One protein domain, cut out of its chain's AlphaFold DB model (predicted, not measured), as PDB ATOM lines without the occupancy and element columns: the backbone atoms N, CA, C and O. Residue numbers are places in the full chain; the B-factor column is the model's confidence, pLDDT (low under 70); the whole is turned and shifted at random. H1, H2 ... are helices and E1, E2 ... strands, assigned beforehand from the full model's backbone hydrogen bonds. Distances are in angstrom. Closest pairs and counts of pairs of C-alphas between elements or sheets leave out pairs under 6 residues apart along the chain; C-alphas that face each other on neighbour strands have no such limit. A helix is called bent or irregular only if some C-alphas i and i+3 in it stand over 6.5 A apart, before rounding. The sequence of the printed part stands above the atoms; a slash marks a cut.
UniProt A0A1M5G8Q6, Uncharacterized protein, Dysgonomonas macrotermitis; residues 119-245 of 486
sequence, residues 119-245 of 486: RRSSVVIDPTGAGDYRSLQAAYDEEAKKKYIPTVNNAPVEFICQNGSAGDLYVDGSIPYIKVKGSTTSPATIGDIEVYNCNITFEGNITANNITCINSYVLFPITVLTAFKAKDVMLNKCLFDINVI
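This is residues 119 to 245 of the 486 residues of an uncharacterized protein of Dysgonomonas macrotermitis (UniProt A0A1M5G8Q6). The chain is wound in stacked turns, a short solenoid whose strands run one way along one wall and back along the other. One wall is the flat sheet E3 E5 E7 E10; the opposite wall is the twisted sheet holding E1, E2, E4, E6, E8 and E11, and E9 with the last part of the bent strand E6 makes a short third side. At the E1 end the one named helix, H1, lies over E1 and E2, next to E3 in the row of the flat wall. The printed part has 127 residues with one named helix and eleven named strands in the order E1 H1 E2 E3 E4 E5 E6 E7 E8 E9 E10 E11; neighbour strands are parallel in both sheets, the larger one is branched, and the class is mostly strand, though under half of the residues are in named elements. It is compact, with a radius of gyration of the C-alphas of 13.4 A and spans of 32 by 32 by 24 A.

The branched sheet begins with E1, residues 122 to 125, whose C-alpha 122 stands at (6.989, 41.383, -31.822). Its other strands are E2, residues 157 to 161; E4, residues 177 to 182, 16.9 A long; E6, residues 199 to 207, 19.2 A from first to last C-alpha; E8, residues 217 to 220; E9, residues 225 to 229; and E11, residues 239 to 242, which ends with C-alpha 242 at (16.998, 50.245, -12.639). E6 bends by 100 degrees at residue 204. The second sheet has E3, residues 169 to 171; E5, residues 193 to 196; E7, residues 211 to 214; and E10, residues 232 to 236, 12.7 A long. H1, residues 136 to 145, is 14.7 A long and begins with C-alpha 136 at (-2.414, 43.253, -24.118).

In the branched sheet E6 has three neighbours: E4 lies on one side of it, beside residues 199 to 206, and E8, beside residues 199 to 202, and E9, beside residues 203 to 207, lie on the other side. Within hydrogen-bond range are N 180 and O 201 across the pair E4 and E6, at 2.9 A, N 200 and O 217 across the pair E6 and E8, at 2.9 A, and N 229 and O 206 across the pair E6 and E9, at 2.8 A. E2 and E4 are parallel at 19 degrees, with N 159 and O 179 at 2.8 A. E1 is an edge strand beside E2, with N 125 and O 160 at 2.8 A, and E11 is an edge strand beside E8, with N 218 and O 239 at 2.9 A. The other sheet runs E3 E5 E7 E10, with E3 and E10 as edge strands; N 194 and O 169 are 2.8 A apart, N 212 and O 193 2.8 A, and N 234 and O 211 2.8 A. H1 is on the branched sheet at a height of 9.6 A, over E2 and only just over E1, with 3 of its C-alphas falling on E1, and it runs along the strands at 20 degrees to E2 on the local plane. The closest C-alphas of H1 and E1 are those of Leu 136 and Ile 125, 6.3 A apart. H1 only grazes the other sheet; its closest C-alphas to E3 are those of Gln 137 and Leu 169, 4.9 A apart. In H1, 5 of 6 O i to N i+4 pairs are within hydrogen-bond range. E1, H1 and E2 form a strand-helix-strand unit, two parallel neighbour strands with a helix between, and its crossover is right-handed. E8 and E10 are only just apart, at 8.5 A.

The two C-alphas farthest apart, those of Ala 130 and Lys 237, are 37.4 A from each other. The printed part has no cut. The link from H1 to E2, 11 residues, is long; the links from E5 to E6, E7 to E8 and E10 to E11, for instance, are tight. The mean pLDDT of the printed part is 89.5, and residues 150 to 154, 186 to 187, 223 and 245 are under 70.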
ATOM      1  N   ARG A 119       5.664  31.457 -32.548       88.06
ATOM      2  CA  ARG A 119       5.564  32.660 -31.725       88.06
ATOM      3  C   ARG A 119       6.262  33.830 -32.415       88.06
ATOM      4  O   ARG A 119       7.406  33.693 -32.853       88.06
ATOM      5  N   ARG A 120       5.599  34.984 -32.466       87.81
ATOM      6  CA  ARG A 120       6.154  36.206 -33.054       87.81
ATOM      7  C   ARG A 120       7.195  36.828 -32.122       87.81
ATOM      8  O   ARG A 120       7.073  36.774 -30.901       87.81
ATOM      9  N   SER A 121       8.211  37.469 -32.700       89.00
ATOM     10  CA  SER A 121       9.203  38.242 -31.934       89.00
ATOM     11  C   SER A 121       8.652  39.584 -31.444       89.00
ATOM     12  O   SER A 121       9.129  40.120 -30.449       89.00
ATOM     13  N   SER A 122       7.660  40.128 -32.149       92.06
ATOM     14  CA  SER A 122       6.989  41.383 -31.822       92.06
ATOM     15  C   SER A 122       5.532  41.332 -32.267       92.06
ATOM     16  O   SER A 122       5.225  40.782 -33.326       92.06
ATOM     17  N   VAL A 123       4.659  41.963 -31.486       94.06
ATOM     18  CA  VAL A 123       3.235  42.145 -31.777       94.06
ATOM     19  C   VAL A 123       2.806  43.569 -31.438       94.06
ATOM     20  O   VAL A 123       3.280  44.157 -30.463       94.06
ATOM     21  N   VAL A 124       1.917  44.137 -32.247       94.69
ATOM     22  CA  VAL A 124       1.367  45.482 -32.039       94.69
ATOM     23  C   VAL A 124      -0.005  45.391 -31.385       94.69
ATOM     24  O   VAL A 124      -0.907  44.729 -31.896       94.69
ATOM     25  N   ILE A 125      -0.181  46.097 -30.275       95.25
ATOM     26  CA  ILE A 125      -1.448  46.227 -29.569       95.25
ATOM     27  C   ILE A 125      -1.997  47.614 -29.871       95.25
ATOM     28  O   ILE A 125      -1.417  48.613 -29.453       95.25
ATOM     29  N   ASP A 126      -3.116  47.668 -30.588       93.38
ATOM     30  CA  ASP A 126      -3.861  48.900 -30.825       93.38
ATOM     31  C   ASP A 126      -5.364  48.642 -30.592       93.38
ATOM     32  O   ASP A 126      -6.047  48.046 -31.437       93.38
ATOM     33  N   PRO A 127      -5.906  49.105 -29.455       90.25
ATOM     34  CA  PRO A 127      -7.326  49.025 -29.119       90.25
ATOM     35  C   PRO A 127      -8.275  49.578 -30.190       90.25
ATOM     36  O   PRO A 127      -9.408  49.104 -30.321       90.25
ATOM     37  N   THR A 128      -7.828  50.542 -31.003       89.25
ATOM     38  CA  THR A 128      -8.628  51.137 -32.087       89.25
ATOM     39  C   THR A 128      -8.806  50.171 -33.267       89.25
ATOM     40  O   THR A 128      -9.754  50.303 -34.043       89.25
ATOM     41  N   GLY A 129      -7.979  49.122 -33.347       86.62
ATOM     42  CA  GLY A 129      -8.053  48.058 -34.349       86.62
ATOM     43  C   GLY A 129      -7.032  48.162 -35.479       86.62
ATOM     44  O   GLY A 129      -7.156  47.414 -36.444       86.62
ATOM     45  N   ALA A 130      -6.053  49.065 -35.380       87.62
ATOM     46  CA  ALA A 130      -4.973  49.200 -36.362       87.62
ATOM     47  C   ALA A 130      -3.772  48.254 -36.114       87.62
ATOM     48  O   ALA A 130      -2.853  48.213 -36.929       87.62
ATOM     49  N   GLY A 131      -3.769  47.518 -34.998       89.12
ATOM     50  CA  GLY A 131      -2.700  46.611 -34.568       89.12
ATOM     51  C   GLY A 131      -3.046  45.134 -34.765       89.12
ATOM     52  O   GLY A 131      -4.153  44.795 -35.181       89.12
ATOM     53  N   ASP A 132      -2.103  44.253 -34.423       93.88
ATOM     54  CA  ASP A 132      -2.293  42.794 -34.444       93.88
ATOM     55  C   ASP A 132      -3.361  42.348 -33.435       93.88
ATOM     56  O   ASP A 132      -4.151  41.443 -33.703       93.88
ATOM     57  N   TYR A 133      -3.389  43.005 -32.273       95.56
ATOM     58  CA  TYR A 133      -4.300  42.708 -31.173       95.56
ATOM     59  C   TYR A 133      -4.959  43.982 -30.643       95.56
ATOM     60  O   TYR A 133      -4.404  45.076 -30.720       95.56
ATOM     61  N   ARG A 134      -6.152  43.829 -30.059       93.00
ATOM     62  CA  ARG A 134      -6.906  44.937 -29.444       93.00
ATOM     63  C   ARG A 134      -6.620  45.127 -27.955       93.00
ATOM     64  O   ARG A 134      -6.958  46.172 -27.413       93.00
ATOM     65  N   SER A 135      -6.033  44.135 -27.292       95.00
ATOM     66  CA  SER A 135      -5.639  44.222 -25.885       95.00
ATOM     67  C   SER A 135      -4.363  43.434 -25.617       95.00
ATOM     68  O   SER A 135      -4.017  42.501 -26.348       95.00
ATOM     69  N   LEU A 136      -3.675  43.828 -24.551       95.38
ATOM     70  CA  LEU A 136      -2.414  43.253 -24.118       95.38
ATOM     71  C   LEU A 136      -2.598  41.814 -23.621       95.38
ATOM     72  O   LEU A 136      -1.854  40.935 -24.050       95.38
ATOM     73  N   GLN A 137      -3.648  41.550 -22.833       97.19
ATOM     74  CA  GLN A 137      -3.989  40.187 -22.416       97.19
ATOM     75  C   GLN A 137      -4.241  39.253 -23.607       97.19
ATOM     76  O   GLN A 137      -3.686  38.160 -23.656       97.19
ATOM     77  N   ALA A 138      -5.034  39.683 -24.597       95.88
ATOM     78  CA  ALA A 138      -5.349  38.839 -25.751       95.88
ATOM     79  C   ALA A 138      -4.099  38.516 -26.584       95.88
ATOM     80  O   ALA A 138      -3.968  37.403 -27.091       95.88
ATOM     81  N   ALA A 139      -3.177  39.477 -26.703       96.25
ATOM     82  CA  ALA A 139      -1.889  39.256 -27.348       96.25
ATOM     83  C   ALA A 139      -1.058  38.207 -26.594       96.25
ATOM     84  O   ALA A 139      -0.536  37.281 -27.213       96.25
ATOM     85  N   TYR A 140      -0.957  38.328 -25.265       96.31
ATOM     86  CA  TYR A 140      -0.214  37.380 -24.436       96.31
ATOM     87  C   TYR A 140      -0.786  35.962 -24.538       96.31
ATOM     88  O   TYR A 140      -0.050  35.030 -24.862       96.31
ATOM     89  N   ASP A 141      -2.097  35.809 -24.333       95.69
ATOM     90  CA  ASP A 141      -2.772  34.508 -24.336       95.69
ATOM     91  C   ASP A 141      -2.594  33.774 -25.666       95.69
ATOM     92  O   ASP A 141      -2.448  32.550 -25.696       95.69
ATOM     93  N   GLU A 142      -2.611  34.506 -26.781       94.38
ATOM     94  CA  GLU A 142      -2.480  33.903 -28.099       94.38
ATOM     95  C   GLU A 142      -1.030  33.551 -28.441       94.38
ATOM     96  O   GLU A 142      -0.756  32.441 -28.902       94.38
ATOM     97  N   GLU A 143      -0.071  34.430 -28.144       92.94
ATOM     98  CA  GLU A 143       1.357  34.148 -28.347       92.94
ATOM     99  C   GLU A 143       1.889  33.048 -27.406       92.94
ATOM    100  O   GLU A 143       2.821  32.309 -27.753       92.94
ATOM    101  N   ALA A 144       1.274  32.872 -26.232       90.56
ATOM    102  CA  ALA A 144       1.591  31.796 -25.297       90.56
ATOM    103  C   ALA A 144       1.242  30.406 -25.860       90.56
ATOM    104  O   ALA A 144       1.965  29.440 -25.603       90.56
ATOM    105  N   LYS A 145       0.186  30.294 -26.680       89.44
ATOM    106  CA  LYS A 145      -0.234  29.023 -27.305       89.44
ATOM    107  C   LYS A 145       0.669  28.601 -28.461       89.44
ATOM    108  O   LYS A 145       0.722  27.407 -28.774       89.44
ATOM    109  N   LYS A 146       1.361  29.549 -29.097       88.44
ATOM    110  CA  LYS A 146       2.193  29.334 -30.290       88.44
ATOM    111  C   LYS A 146       3.476  28.559 -29.990       88.44
ATOM    112  O   LYS A 146       3.941  28.473 -28.853       88.44
ATOM    113  N   LYS A 147       4.036  27.929 -31.026       84.50
ATOM    114  CA  LYS A 147       5.228  27.073 -30.937       84.50
ATOM    115  C   LYS A 147       6.433  27.905 -30.490       84.50
ATOM    116  O   LYS A 147       6.799  28.887 -31.135       84.50
ATOM    117  N   TYR A 148       7.061  27.488 -29.392       79.56
ATOM    118  CA  TYR A 148       8.315  28.059 -28.908       79.56
ATOM    119  C   TYR A 148       9.512  27.357 -29.559       79.56
ATOM    120  O   TYR A 148       9.613  26.133 -29.493       79.56
ATOM    121  N   ILE A 149      10.425  28.124 -30.163       71.44
ATOM    122  CA  ILE A 149      11.648  27.611 -30.799       71.44
ATOM    123  C   ILE A 149      12.868  28.158 -30.039       71.44
ATOM    124  O   ILE A 149      13.278  29.296 -30.273       71.44
ATOM    125  N   PRO A 150      13.467  27.378 -29.120       59.97
ATOM    126  CA  PRO A 150      14.486  27.869 -28.185       59.97
ATOM    127  C   PRO A 150      15.729  28.490 -28.842       59.97
ATOM    128  O   PRO A 150      16.307  29.430 -28.308       59.97
ATOM    129  N   THR A 151      16.140  27.995 -30.013       57.31
ATOM    130  CA  THR A 151      17.371  28.415 -30.708       57.31
ATOM    131  C   THR A 151      17.287  29.788 -31.378       57.31
ATOM    132  O   THR A 151      18.327  30.394 -31.617       57.31
ATOM    133  N   VAL A 152      16.081  30.300 -31.635       57.25
ATOM    134  CA  VAL A 152      15.828  31.683 -32.092       57.25
ATOM    135  C   VAL A 152      15.211  32.553 -30.985       57.25
ATOM    136  O   VAL A 152      15.371  33.770 -31.007       57.25
ATOM    137  N   ASN A 153      14.586  31.947 -29.965       54.81
ATOM    138  CA  ASN A 153      13.671  32.640 -29.049       54.81
ATOM    139  C   ASN A 153      14.076  32.597 -27.563       54.81
ATOM    140  O   ASN A 153      13.226  32.697 -26.683       54.81
ATOM    141  N   ASN A 154      15.370  32.562 -27.233       63.06
ATOM    142  CA  ASN A 154      15.792  33.172 -25.957       63.06
ATOM    143  C   ASN A 154      15.619  34.710 -25.976       63.06
ATOM    144  O   ASN A 154      15.881  35.383 -24.982       63.06
ATOM    145  N   ALA A 155      15.186  35.264 -27.116       76.12
ATOM    146  CA  ALA A 155      14.706  36.624 -27.253       76.12
ATOM    147  C   ALA A 155      13.289  36.778 -26.654       76.12
ATOM    148  O   ALA A 155      12.441  35.903 -26.843       76.12
ATOM    149  N   PRO A 156      13.019  37.886 -25.948       88.00
ATOM    150  CA  PRO A 156      11.691  38.183 -25.424       88.00
ATOM    151  C   PRO A 156      10.682  38.449 -26.543       88.00
ATOM    152  O   PRO A 156      11.052  38.987 -27.587       88.00
ATOM    153  N   VAL A 157       9.406  38.158 -26.281       91.50
ATOM    154  CA  VAL A 157       8.301  38.663 -27.115       91.50
ATOM    155  C   VAL A 157       8.082  40.135 -26.798       91.50
ATOM    156  O   VAL A 157       7.875  40.491 -25.637       91.50
ATOM    157  N   GLU A 158       8.137  40.988 -27.817       93.69
ATOM    158  CA  GLU A 158       7.871  42.420 -27.690       93.69
ATOM    159  C   GLU A 158       6.384  42.729 -27.901       93.69
ATOM    160  O   GLU A 158       5.845  42.570 -28.993       93.69
ATOM    161  N   PHE A 159       5.722  43.199 -26.848       95.25
ATOM    162  CA  PHE A 159       4.361  43.717 -26.882       95.25
ATOM    163  C   PHE A 159       4.410  45.241 -27.017       95.25
ATOM    164  O   PHE A 159       4.743  45.951 -26.064       95.25
ATOM    165  N   ILE A 160       4.107  45.746 -28.214       94.19
ATOM    166  CA  ILE A 160       4.154  47.175 -28.538       94.19
ATOM    167  C   ILE A 160       2.764  47.784 -28.351       94.19
ATOM    168  O   ILE A 160       1.904  47.666 -29.221       94.19
ATOM    169  N   CYS A 161       2.555  48.469 -27.231       94.06
ATOM    170  CA  CYS A 161       1.313  49.157 -26.901       94.06
ATOM    171  C   CYS A 161       1.234  50.516 -27.610       94.06
ATOM    172  O   CYS A 161       2.055  51.411 -27.379       94.06
ATOM    173  N   GLN A 162       0.220  50.685 -28.452       90.88
ATOM    174  CA  GLN A 162      -0.097  51.913 -29.182       90.88
ATOM    175  C   GLN A 162      -1.492  52.425 -28.804       90.88
ATOM    176  O   GLN A 162      -2.296  51.673 -28.267       90.88
ATOM    177  N   ASN A 163      -1.744  53.711 -29.087       83.06
ATOM    178  CA  ASN A 163      -3.044  54.402 -29.096       83.06
ATOM    179  C   ASN A 163      -4.111  53.901 -28.095       83.06
ATOM    180  O   ASN A 163      -4.796  52.914 -28.327       83.06
ATOM    181  N   GLY A 164      -4.398  54.681 -27.052       85.19
ATOM    182  CA  GLY A 164      -5.514  54.385 -26.146       85.19
ATOM    183  C   GLY A 164      -5.156  53.365 -25.064       85.19
ATOM    184  O   GLY A 164      -4.001  53.283 -24.651       85.19
ATOM    185  N   SER A 165      -6.158  52.646 -24.549       92.12
ATOM    186  CA  SER A 165      -5.986  51.747 -23.400       92.12
ATOM    187  C   SER A 165      -5.740  50.306 -23.830       92.12
ATOM    188  O   SER A 165      -6.667  49.633 -24.277       92.12
ATOM    189  N   ALA A 166      -4.507  49.826 -23.661       93.25
ATOM    190  CA  ALA A 166      -4.100  48.462 -23.997       93.25
ATOM    191  C   ALA A 166      -4.744  47.391 -23.090       93.25
ATOM    192  O   ALA A 166      -4.649  46.202 -23.393       93.25
ATOM    193  N   GLY A 167      -5.429  47.801 -22.017       95.06
ATOM    194  CA  GLY A 167      -6.024  46.908 -21.024       95.06
ATOM    195  C   GLY A 167      -4.999  46.340 -20.043       95.06
ATOM    196  O   GLY A 167      -3.841  46.766 -20.024       95.06
ATOM    197  N   ASP A 168      -5.457  45.399 -19.225       97.19
ATOM    198  CA  ASP A 168      -4.645  44.722 -18.212       97.19
ATOM    199  C   ASP A 168      -3.753  43.632 -18.835       97.19
ATOM    200  O   ASP A 168      -3.956  43.201 -19.979       97.19
ATOM    201  N   LEU A 169      -2.764  43.182 -18.064       97.31
ATOM    202  CA  LEU A 169      -1.864  42.091 -18.412       97.31
ATOM    203  C   LEU A 169      -1.612  41.188 -17.203       97.31
ATOM    204  O   LEU A 169      -1.024  41.614 -16.217       97.31
ATOM    205  N   TYR A 170      -1.965  39.918 -17.338       97.56
ATOM    206  CA  TYR A 170      -1.643  38.823 -16.438       97.56
ATOM    207  C   TYR A 170      -0.702  37.843 -17.144       97.56
ATOM    208  O   TYR A 170      -1.026  37.299 -18.203       97.56
ATOM    209  N   VAL A 171       0.467  37.620 -16.545       95.94
ATOM    210  CA  VAL A 171       1.549  36.789 -17.084       95.94
ATOM    211  C   VAL A 171       1.846  35.672 -16.097       95.94
ATOM    212  O   VAL A 171       2.321  35.916 -14.993       95.94
ATOM    213  N   ASP A 172       1.607  34.438 -16.516       92.69
ATOM    214  CA  ASP A 172       1.770  33.218 -15.717       92.69
ATOM    215  C   ASP A 172       3.133  32.517 -15.903       92.69
ATOM    216  O   ASP A 172       3.378  31.460 -15.319       92.69
ATOM    217  N   GLY A 173       4.011  33.078 -16.740       89.69
ATOM    218  CA  GLY A 173       5.303  32.487 -17.102       89.69
ATOM    219  C   GLY A 173       5.255  31.546 -18.312       89.69
ATOM    220  O   GLY A 173       6.302  31.041 -18.723       89.69
ATOM    221  N   SER A 174       4.087  31.355 -18.945       90.06
ATOM    222  CA  SER A 174       3.950  30.609 -20.213       90.06
ATOM    223  C   SER A 174       4.833  31.181 -21.332       90.06
ATOM    224  O   SER A 174       5.300  30.452 -22.218       90.06
ATOM    225  N   ILE A 175       5.119  32.484 -21.274       89.94
ATOM    226  CA  ILE A 175       6.201  33.118 -22.024       89.94
ATOM    227  C   ILE A 175       7.302  33.512 -21.024       89.94
ATOM    228  O   ILE A 175       7.067  34.382 -20.191       89.94
ATOM    229  N   PRO A 176       8.509  32.917 -21.087       88.94
ATOM    230  CA  PRO A 176       9.531  33.108 -20.051       88.94
ATOM    231  C   PRO A 176      10.185  34.497 -20.059       88.94
ATOM    232  O   PRO A 176      10.689  34.945 -19.030       88.94
ATOM    233  N   TYR A 177      10.189  35.177 -21.210       91.38
ATOM    234  CA  TYR A 177      10.753  36.514 -21.375       91.38
ATOM    235  C   TYR A 177       9.790  37.372 -22.192       91.38
ATOM    236  O   TYR A 177       9.462  37.025 -23.331       91.38
ATOM    237  N   ILE A 178       9.381  38.507 -21.638       94.38
ATOM    238  CA  ILE A 178       8.516  39.472 -22.313       94.38
ATOM    239  C   ILE A 178       9.095  40.882 -22.232       94.38
ATOM    240  O   ILE A 178       9.813  41.251 -21.299       94.38
ATOM    241  N   LYS A 179       8.754  41.688 -23.229       94.25
ATOM    242  CA  LYS A 179       8.993  43.126 -23.264       94.25
ATOM    243  C   LYS A 179       7.659  43.829 -23.410       94.25
ATOM    244  O   LYS A 179       6.917  43.520 -24.334       94.25
ATOM    245  N   VAL A 180       7.386  44.797 -22.548       94.88
ATOM    246  CA  VAL A 180       6.239  45.693 -22.699       94.88
ATOM    247  C   VAL A 180       6.772  47.051 -23.110       94.88
ATOM    248  O   VAL A 180       7.581  47.648 -22.398       94.88
ATOM    249  N   LYS A 181       6.341  47.526 -24.277       92.50
ATOM    250  CA  LYS A 181       6.845  48.754 -24.878       92.50
ATOM    251  C   LYS A 181       5.721  49.711 -25.202       92.50
ATOM    252  O   LYS A 181       4.869  49.408 -26.028       92.50
ATOM    253  N   GLY A 182       5.745  50.890 -24.598       90.44
ATOM    254  CA  GLY A 182       4.791  51.941 -24.923       90.44
ATOM    255  C   GLY A 182       5.255  52.798 -26.099       90.44
ATOM    256  O   GLY A 182       6.435  53.141 -26.204       90.44
ATOM    257  N   SER A 183       4.333  53.160 -26.989       83.06
ATOM    258  CA  SER A 183       4.622  54.023 -28.137       83.06
ATOM    259  C   SER A 183       5.135  55.406 -27.721       83.06
ATOM    260  O   SER A 183       4.622  56.040 -26.800       83.06
ATOM    261  N   THR A 184       6.138  55.908 -28.444       72.25
ATOM    262  CA  THR A 184       6.721  57.242 -28.229       72.25
ATOM    263  C   THR A 184       5.916  58.366 -28.881       72.25
ATOM    264  O   THR A 184       6.141  59.529 -28.560       72.25
ATOM    265  N   THR A 185       5.008  58.050 -29.810       72.06
ATOM    266  CA  THR A 185       4.212  59.047 -30.554       72.06
ATOM    267  C   THR A 185       2.792  59.192 -30.018       72.06
ATOM    268  O   THR A 185       2.224  60.275 -30.101       72.06
ATOM    269  N   SER A 186       2.246  58.119 -29.438       69.50
ATOM    270  CA  SER A 186       0.908  58.075 -28.846       69.50
ATOM    271  C   SER A 186       0.968  57.245 -27.563       69.50
ATOM    272  O   SER A 186       0.913  56.018 -27.663       69.50
ATOM    273  N   PRO A 187       1.118  57.858 -26.374       65.06
ATOM    274  CA  PRO A 187       1.272  57.103 -25.136       65.06
ATOM    275  C   PRO A 187       0.029  56.244 -24.900       65.06
ATOM    276  O   PRO A 187      -1.069  56.763 -24.701       65.06
ATOM    277  N   ALA A 188       0.205  54.926 -24.973       75.38
ATOM    278  CA  ALA A 188      -0.829  53.983 -24.594       75.38
ATOM    279  C   ALA A 188      -0.894  53.921 -23.066       75.38
ATOM    280  O   ALA A 188       0.143  53.853 -22.402       75.38
ATOM    281  N   THR A 189      -2.102  53.932 -22.514       89.62
ATOM    282  CA  THR A 189      -2.299  53.585 -21.108       89.62
ATOM    283  C   THR A 189      -2.388  52.075 -21.005       89.62
ATOM    284  O   THR A 189      -3.099  51.429 -21.775       89.62
ATOM    285  N   ILE A 190      -1.671  51.506 -20.058       92.94
ATOM    286  CA  ILE A 190      -1.750  50.097 -19.705       92.94
ATOM    287  C   ILE A 190      -2.534  50.033 -18.397       92.94
ATOM    288  O   ILE A 190      -2.425  50.931 -17.560       92.94
ATOM    289  N   GLY A 191      -3.381  49.023 -18.259       95.06
ATOM    290  CA  GLY A 191      -4.101  48.782 -17.020       95.06
ATOM    291  C   GLY A 191      -3.176  48.241 -15.932       95.06
ATOM    292  O   GLY A 191      -2.024  48.672 -15.798       95.06
ATOM    293  N   ASP A 192      -3.678  47.294 -15.152       97.69
ATOM    294  CA  ASP A 192      -2.861  46.578 -14.179       97.69
ATOM    295  C   ASP A 192      -1.953  45.558 -14.881       97.69
ATOM    296  O   ASP A 192      -2.343  44.906 -15.852       97.69
ATOM    297  N   ILE A 193      -0.716  45.434 -14.404       97.75
ATOM    298  CA  ILE A 193       0.263  44.460 -14.889       97.75
ATOM    299  C   ILE A 193       0.622  43.532 -13.734       97.75
ATOM    300  O   ILE A 193       1.246  43.955 -12.762       97.75
ATOM    301  N   GLU A 194       0.285  42.257 -13.861       98.12
ATOM    302  CA  GLU A 194       0.639  41.206 -12.918       98.12
ATOM    303  C   GLU A 194       1.532  40.159 -13.583       98.12
ATOM    304  O   GLU A 194       1.167  39.544 -14.584       98.12
ATOM    305  N   VAL A 195       2.716  39.945 -13.018       97.94
ATOM    306  CA  VAL A 195       3.747  39.083 -13.598       97.94
ATOM    307  C   VAL A 195       4.200  38.046 -12.589       97.94
ATOM    308  O   VAL A 195       4.702  38.391 -11.520       97.94
ATOM    309  N   TYR A 196       4.074  36.775 -12.952       97.69
ATOM    310  CA  TYR A 196       4.468  35.632 -12.142       97.69
ATOM    311  C   TYR A 196       5.498  34.797 -12.902       97.69
ATOM    312  O   TYR A 196       5.247  34.362 -14.023       97.69
ATOM    313  N   ASN A 197       6.641  34.517 -12.269       95.25
ATOM    314  CA  ASN A 197       7.656  33.593 -12.794       95.25
ATOM    315  C   ASN A 197       8.158  33.941 -14.210       95.25
ATOM    316  O   ASN A 197       8.413  33.048 -15.019       95.25
ATOM    317  N   CYS A 198       8.279  35.230 -14.529       93.81
ATOM    318  CA  CYS A 198       8.617  35.691 -15.872       93.81
ATOM    319  C   CYS A 198       9.644  36.822 -15.820       93.81
ATOM    320  O   CYS A 198       9.655  37.642 -14.906       93.81
ATOM    321  N   ASN A 199      10.510  36.892 -16.826       94.56
ATOM    322  CA  ASN A 199      11.405  38.025 -16.991       94.56
ATOM    323  C   ASN A 199      10.701  39.106 -17.808       94.56
ATOM    324  O   ASN A 199      10.355  38.881 -18.968       94.56
ATOM    325  N   ILE A 200      10.534  40.289 -17.224       95.62
ATOM    326  CA  ILE A 200       9.875  41.428 -17.861       95.62
ATOM    327  C   ILE A 200      10.845  42.592 -18.040       95.62
ATOM    328  O   ILE A 200      11.621  42.945 -17.152       95.62
ATOM    329  N   THR A 201      10.800  43.205 -19.219       94.69
ATOM    330  CA  THR A 201      11.505  44.452 -19.526       94.69
ATOM    331  C   THR A 201      10.505  45.520 -19.955       94.69
ATOM    332  O   THR A 201       9.636  45.251 -20.783       94.69
ATOM    333  N   PHE A 202      10.647  46.733 -19.422       93.00
ATOM    334  CA  PHE A 202       9.814  47.883 -19.786       93.00
ATOM    335  C   PHE A 202      10.563  48.823 -20.736       93.00
ATOM    336  O   PHE A 202      11.667  49.253 -20.423       93.00
ATOM    337  N   GLU A 203       9.979  49.177 -21.880       91.31
ATOM    338  CA  GLU A 203      10.593  50.079 -22.868       91.31
ATOM    339  C   GLU A 203       9.623  51.181 -23.336       91.31
ATOM    340  O   GLU A 203       8.405  51.085 -23.183       91.31
ATOM    341  N   GLY A 204      10.149  52.241 -23.953       89.38
ATOM    342  CA  GLY A 204       9.337  53.317 -24.521       89.38
ATOM    343  C   GLY A 204       8.657  54.196 -23.465       89.38
ATOM    344  O   GLY A 204       9.267  54.532 -22.448       89.38
ATOM    345  N   ASN A 205       7.426  54.635 -23.740       89.50
ATOM    346  CA  ASN A 205       6.625  55.466 -22.835       89.50
ATOM    347  C   ASN A 205       5.557  54.623 -22.134       89.50
ATOM    348  O   ASN A 205       4.485  54.382 -22.688       89.50
ATOM    349  N   ILE A 206       5.859  54.175 -20.922       90.88
ATOM    350  CA  ILE A 206       4.954  53.357 -20.120       90.88
ATOM    351  C   ILE A 206       4.134  54.258 -19.207       90.88
ATOM    352  O   ILE A 206       4.686  55.017 -18.417       90.88
ATOM    353  N   THR A 207       2.810  54.146 -19.294       92.50
ATOM    354  CA  THR A 207       1.874  54.659 -18.290       92.50
ATOM    355  C   THR A 207       0.957  53.512 -17.895       92.50
ATOM    356  O   THR A 207       0.054  53.174 -18.651       92.50
ATOM    357  N   ALA A 208       1.229  52.883 -16.757       94.06
ATOM    358  CA  ALA A 208       0.468  51.760 -16.220       94.06
ATOM    359  C   ALA A 208      -0.345  52.183 -14.987       94.06
ATOM    360  O   ALA A 208      -0.065  53.227 -14.391       94.06
ATOM    361  N   ASN A 209      -1.324  51.372 -14.585       94.88
ATOM    362  CA  ASN A 209      -1.989  51.533 -13.294       94.88
ATOM    363  C   ASN A 209      -1.117  50.923 -12.183       94.88
ATOM    364  O   ASN A 209      -0.128  51.540 -11.789       94.88
ATOM    365  N   ASN A 210      -1.414  49.717 -11.703       97.00
ATOM    366  CA  ASN A 210      -0.563  49.020 -10.741       97.00
ATOM    367  C   ASN A 210       0.317  47.988 -11.442       97.00
ATOM    368  O   ASN A 210      -0.088  47.357 -12.414       97.00
ATOM    369  N   ILE A 211       1.526  47.789 -10.927       98.00
ATOM    370  CA  ILE A 211       2.457  46.778 -11.414       98.00
ATOM    371  C   ILE A 211       2.843  45.885 -10.249       98.00
ATOM    372  O   ILE A 211       3.475  46.331  -9.296       98.00
ATOM    373  N   THR A 212       2.502  44.609 -10.356       98.44
ATOM    374  CA  THR A 212       2.871  43.572  -9.401       98.44
ATOM    375  C   THR A 212       3.730  42.536 -10.100       98.44
ATOM    376  O   THR A 212       3.295  41.885 -11.042       98.44
ATOM    377  N   CYS A 213       4.961  42.362  -9.635       98.50
ATOM    378  CA  CYS A 213       5.851  41.309 -10.106       98.50
ATOM    379  C   CYS A 213       6.172  40.369  -8.946       98.50
ATOM    380  O   CYS A 213       6.539  40.816  -7.859       98.50
ATOM    381  N   ILE A 214       6.035  39.066  -9.183       98.25
ATOM    382  CA  ILE A 214       6.245  38.008  -8.198       98.25
ATOM    383  C   ILE A 214       7.204  36.972  -8.786       98.25
ATOM    384  O   ILE A 214       6.989  36.466  -9.892       98.25
ATOM    385  N   ASN A 215       8.266  36.645  -8.045       97.62
ATOM    386  CA  ASN A 215       9.273  35.649  -8.437       97.62
ATOM    387  C   ASN A 215       9.810  35.863  -9.869       97.62
ATOM    388  O   ASN A 215       9.872  34.945 -10.682       97.62
ATOM    389  N   SER A 216      10.106  37.118 -10.194       97.31
ATOM    390  CA  SER A 216      10.356  37.587 -11.559       97.31
ATOM    391  C   SER A 216      11.628  38.435 -11.617       97.31
ATOM    392  O   SER A 216      12.008  39.047 -10.615       97.31
ATOM    393  N   TYR A 217      12.276  38.498 -12.782       96.81
ATOM    394  CA  TYR A 217      13.324  39.491 -13.045       96.81
ATOM    395  C   TYR A 217      12.726  40.700 -13.765       96.81
ATOM    396  O   TYR A 217      12.087  40.543 -14.807       96.81
ATOM    397  N   VAL A 218      12.940  41.898 -13.221       96.75
ATOM    398  CA  VAL A 218      12.362  43.148 -13.730       96.75
ATOM    399  C   VAL A 218      13.461  44.098 -14.188       96.75
ATOM    400  O   VAL A 218      14.309  44.509 -13.399       96.75
ATOM    401  N   LEU A 219      13.432  44.491 -15.459       93.88
ATOM    402  CA  LEU A 219      14.439  45.373 -16.046       93.88
ATOM    403  C   LEU A 219      13.841  46.698 -16.529       93.88
ATOM    404  O   LEU A 219      12.939  46.723 -17.368       93.88
ATOM    405  N   PHE A 220      14.444  47.797 -16.072       89.94
ATOM    406  CA  PHE A 220      14.271  49.142 -16.619       89.94
ATOM    407  C   PHE A 220      15.559  49.532 -17.372       89.94
ATOM    408  O   PHE A 220      16.574  49.817 -16.733       89.94
ATOM    409  N   PRO A 221      15.572  49.487 -18.715       86.00
ATOM    410  CA  PRO A 221      16.769  49.641 -19.534       86.00
ATOM    411  C   PRO A 221      17.129  51.105 -19.848       86.00
ATOM    412  O   PRO A 221      16.275  51.977 -19.999       86.00
ATOM    413  N   ILE A 222      18.430  51.341 -20.049       72.75
ATOM    414  CA  ILE A 222      19.061  52.676 -20.094       72.75
ATOM    415  C   ILE A 222      18.875  53.452 -21.387       72.75
ATOM    416  O   ILE A 222      18.834  54.680 -21.360       72.75
ATOM    417  N   THR A 223      18.765  52.767 -22.521       68.88
ATOM    418  CA  THR A 223      18.807  53.407 -23.843       68.88
ATOM    419  C   THR A 223      17.441  53.634 -24.476       68.88
ATOM    420  O   THR A 223      17.359  54.345 -25.471       68.88
ATOM    421  N   VAL A 224      16.381  53.020 -23.947       76.69
ATOM    422  CA  VAL A 224      15.091  52.909 -24.657       76.69
ATOM    423  C   VAL A 224      13.869  53.250 -23.806       76.69
ATOM    424  O   VAL A 224      12.771  53.334 -24.351       76.69
ATOM    425  N   LEU A 225      14.028  53.483 -22.500       80.44
ATOM    426  CA  LEU A 225      12.945  53.970 -21.648       80.44
ATOM    427  C   LEU A 225      12.848  55.498 -21.757       80.44
ATOM    428  O   LEU A 225      13.777  56.209 -21.376       80.44
ATOM    429  N   THR A 226      11.733  55.999 -22.291       82.69
ATOM    430  CA  THR A 226      11.508  57.438 -22.526       82.69
ATOM    431  C   THR A 226      10.593  58.086 -21.494       82.69
ATOM    432  O   THR A 226      10.621  59.298 -21.321       82.69
ATOM    433  N   ALA A 227       9.755  57.298 -20.829       87.19
ATOM    434  CA  ALA A 227       9.007  57.690 -19.642       87.19
ATOM    435  C   ALA A 227       8.475  56.422 -18.978       87.19
ATOM    436  O   ALA A 227       8.127  55.461 -19.668       87.19
ATOM    437  N   PHE A 228       8.393  56.424 -17.655       91.44
ATOM    438  CA  PHE A 228       7.738  55.356 -16.920       91.44
ATOM    439  C   PHE A 228       6.877  55.959 -15.827       91.44
ATOM    440  O   PHE A 228       7.396  56.658 -14.960       91.44
ATOM    441  N   LYS A 229       5.578  55.684 -15.884       93.00
ATOM    442  CA  LYS A 229       4.594  56.087 -14.889       93.00
ATOM    443  C   LYS A 229       3.807  54.868 -14.447       93.00
ATOM    444  O   LYS A 229       3.307  54.128 -15.293       93.00
ATOM    445  N   ALA A 230       3.683  54.684 -13.147       94.88
ATOM    446  CA  ALA A 230       2.760  53.731 -12.550       94.88
ATOM    447  C   ALA A 230       2.194  54.329 -11.262       94.88
ATOM    448  O   ALA A 230       2.781  55.248 -10.699       94.88
ATOM    449  N   LYS A 231       1.064  53.831 -10.775       93.88
ATOM    450  CA  LYS A 231       0.599  54.155  -9.430       93.88
ATOM    451  C   LYS A 231       1.462  53.412  -8.414       93.88
ATOM    452  O   LYS A 231       2.392  53.982  -7.849       93.88
ATOM    453  N   ASP A 232       1.225  52.119  -8.249       95.69
ATOM    454  CA  ASP A 232       1.986  51.294  -7.320       95.69
ATOM    455  C   ASP A 232       2.845  50.290  -8.075       95.69
ATOM    456  O   ASP A 232       2.364  49.595  -8.966       95.69
ATOM    457  N   VAL A 233       4.119  50.194  -7.698       97.62
ATOM    458  CA  VAL A 233       5.023  49.144  -8.170       97.62
ATOM    459  C   VAL A 233       5.380  48.254  -6.989       97.62
ATOM    460  O   VAL A 233       6.080  48.683  -6.075       97.62
ATOM    461  N   MET A 234       4.910  47.011  -7.011       98.31
ATOM    462  CA  MET A 234       5.196  45.993  -6.009       98.31
ATOM    463  C   MET A 234       6.068  44.893  -6.604       98.31
ATOM    464  O   MET A 234       5.685  44.211  -7.553       98.31
ATOM    465  N   LEU A 235       7.240  44.700  -6.008       98.56
ATOM    466  CA  LEU A 235       8.193  43.659  -6.367       98.56
ATOM    467  C   LEU A 235       8.309  42.677  -5.197       98.56
ATOM    468  O   LEU A 235       8.838  43.029  -4.139       98.56
ATOM    469  N   ASN A 236       7.824  41.450  -5.383       98.44
ATOM    470  CA  ASN A 236       7.856  40.395  -4.371       98.44
ATOM    471  C   ASN A 236       8.745  39.231  -4.824       98.44
ATOM    472  O   ASN A 236       8.465  38.583  -5.835       98.44
ATOM    473  N   LYS A 237       9.810  38.937  -4.071       98.25
ATOM    474  CA  LYS A 237      10.810  37.911  -4.422       98.25
ATOM    475  C   LYS A 237      11.407  38.143  -5.809       98.25
ATOM    476  O   LYS A 237      11.639  37.206  -6.569       98.25
ATOM    477  N   CYS A 238      11.614  39.406  -6.159       98.38
ATOM    478  CA  CYS A 238      12.106  39.797  -7.467       98.38
ATOM    479  C   CYS A 238      13.588  40.146  -7.428       98.38
ATOM    480  O   CYS A 238      14.097  40.725  -6.464       98.38
ATOM    481  N   LEU A 239      14.252  39.860  -8.543       97.88
ATOM    482  CA  LEU A 239      15.473  40.560  -8.913       97.88
ATOM    483  C   LEU A 239      15.093  41.740  -9.801       97.88
ATOM    484  O   LEU A 239      14.228  41.594 -10.666       97.88
ATOM    485  N   PHE A 240      15.703  42.904  -9.604       95.69
ATOM    486  CA  PHE A 240      15.387  44.057 -10.445       95.69
ATOM    487  C   PHE A 240      16.580  44.966 -10.707       95.69
ATOM    488  O   PHE A 240      17.413  45.181  -9.830       95.69
ATOM    489  N   ASP A 241      16.618  45.549 -11.901       92.62
ATOM    490  CA  ASP A 241      17.660  46.489 -12.299       92.62
ATOM    491  C   ASP A 241      17.055  47.776 -12.864       92.62
ATOM    492  O   ASP A 241      16.329  47.768 -13.862       92.62
ATOM    493  N   ILE A 242      17.388  48.898 -12.224       88.69
ATOM    494  CA  ILE A 242      16.998  50.245 -12.639       88.69
ATOM    495  C   ILE A 242      18.190  50.921 -13.304       88.69
ATOM    496  O   ILE A 242      19.044  51.526 -12.654       88.69
ATOM    497  N   ASN A 243      18.241  50.850 -14.626       83.06
ATOM    498  CA  ASN A 243      19.279  51.483 -15.420       83.06
ATOM    499  C   ASN A 243      18.631  52.596 -16.234       83.06
ATOM    500  O   ASN A 243      18.281  52.360 -17.371       83.06
ATOM    501  N   VAL A 244      18.436  53.797 -15.684       70.81
ATOM    502  CA  VAL A 244      17.797  54.914 -16.411       70.81
ATOM    503  C   VAL A 244      18.652  56.173 -16.266       70.81
ATOM    504  O   VAL A 244      19.126  56.462 -15.170       70.81
ATOM    505  N   ILE A 245      18.896  56.901 -17.362       66.31
ATOM    506  CA  ILE A 245      19.788  58.086 -17.368       66.31
ATOM    507  C   ILE A 245      19.107  59.413 -17.693       66.31
ATOM    508  O   ILE A 245      19.631  60.451 -17.297       66.31
TER     509      ILE A 245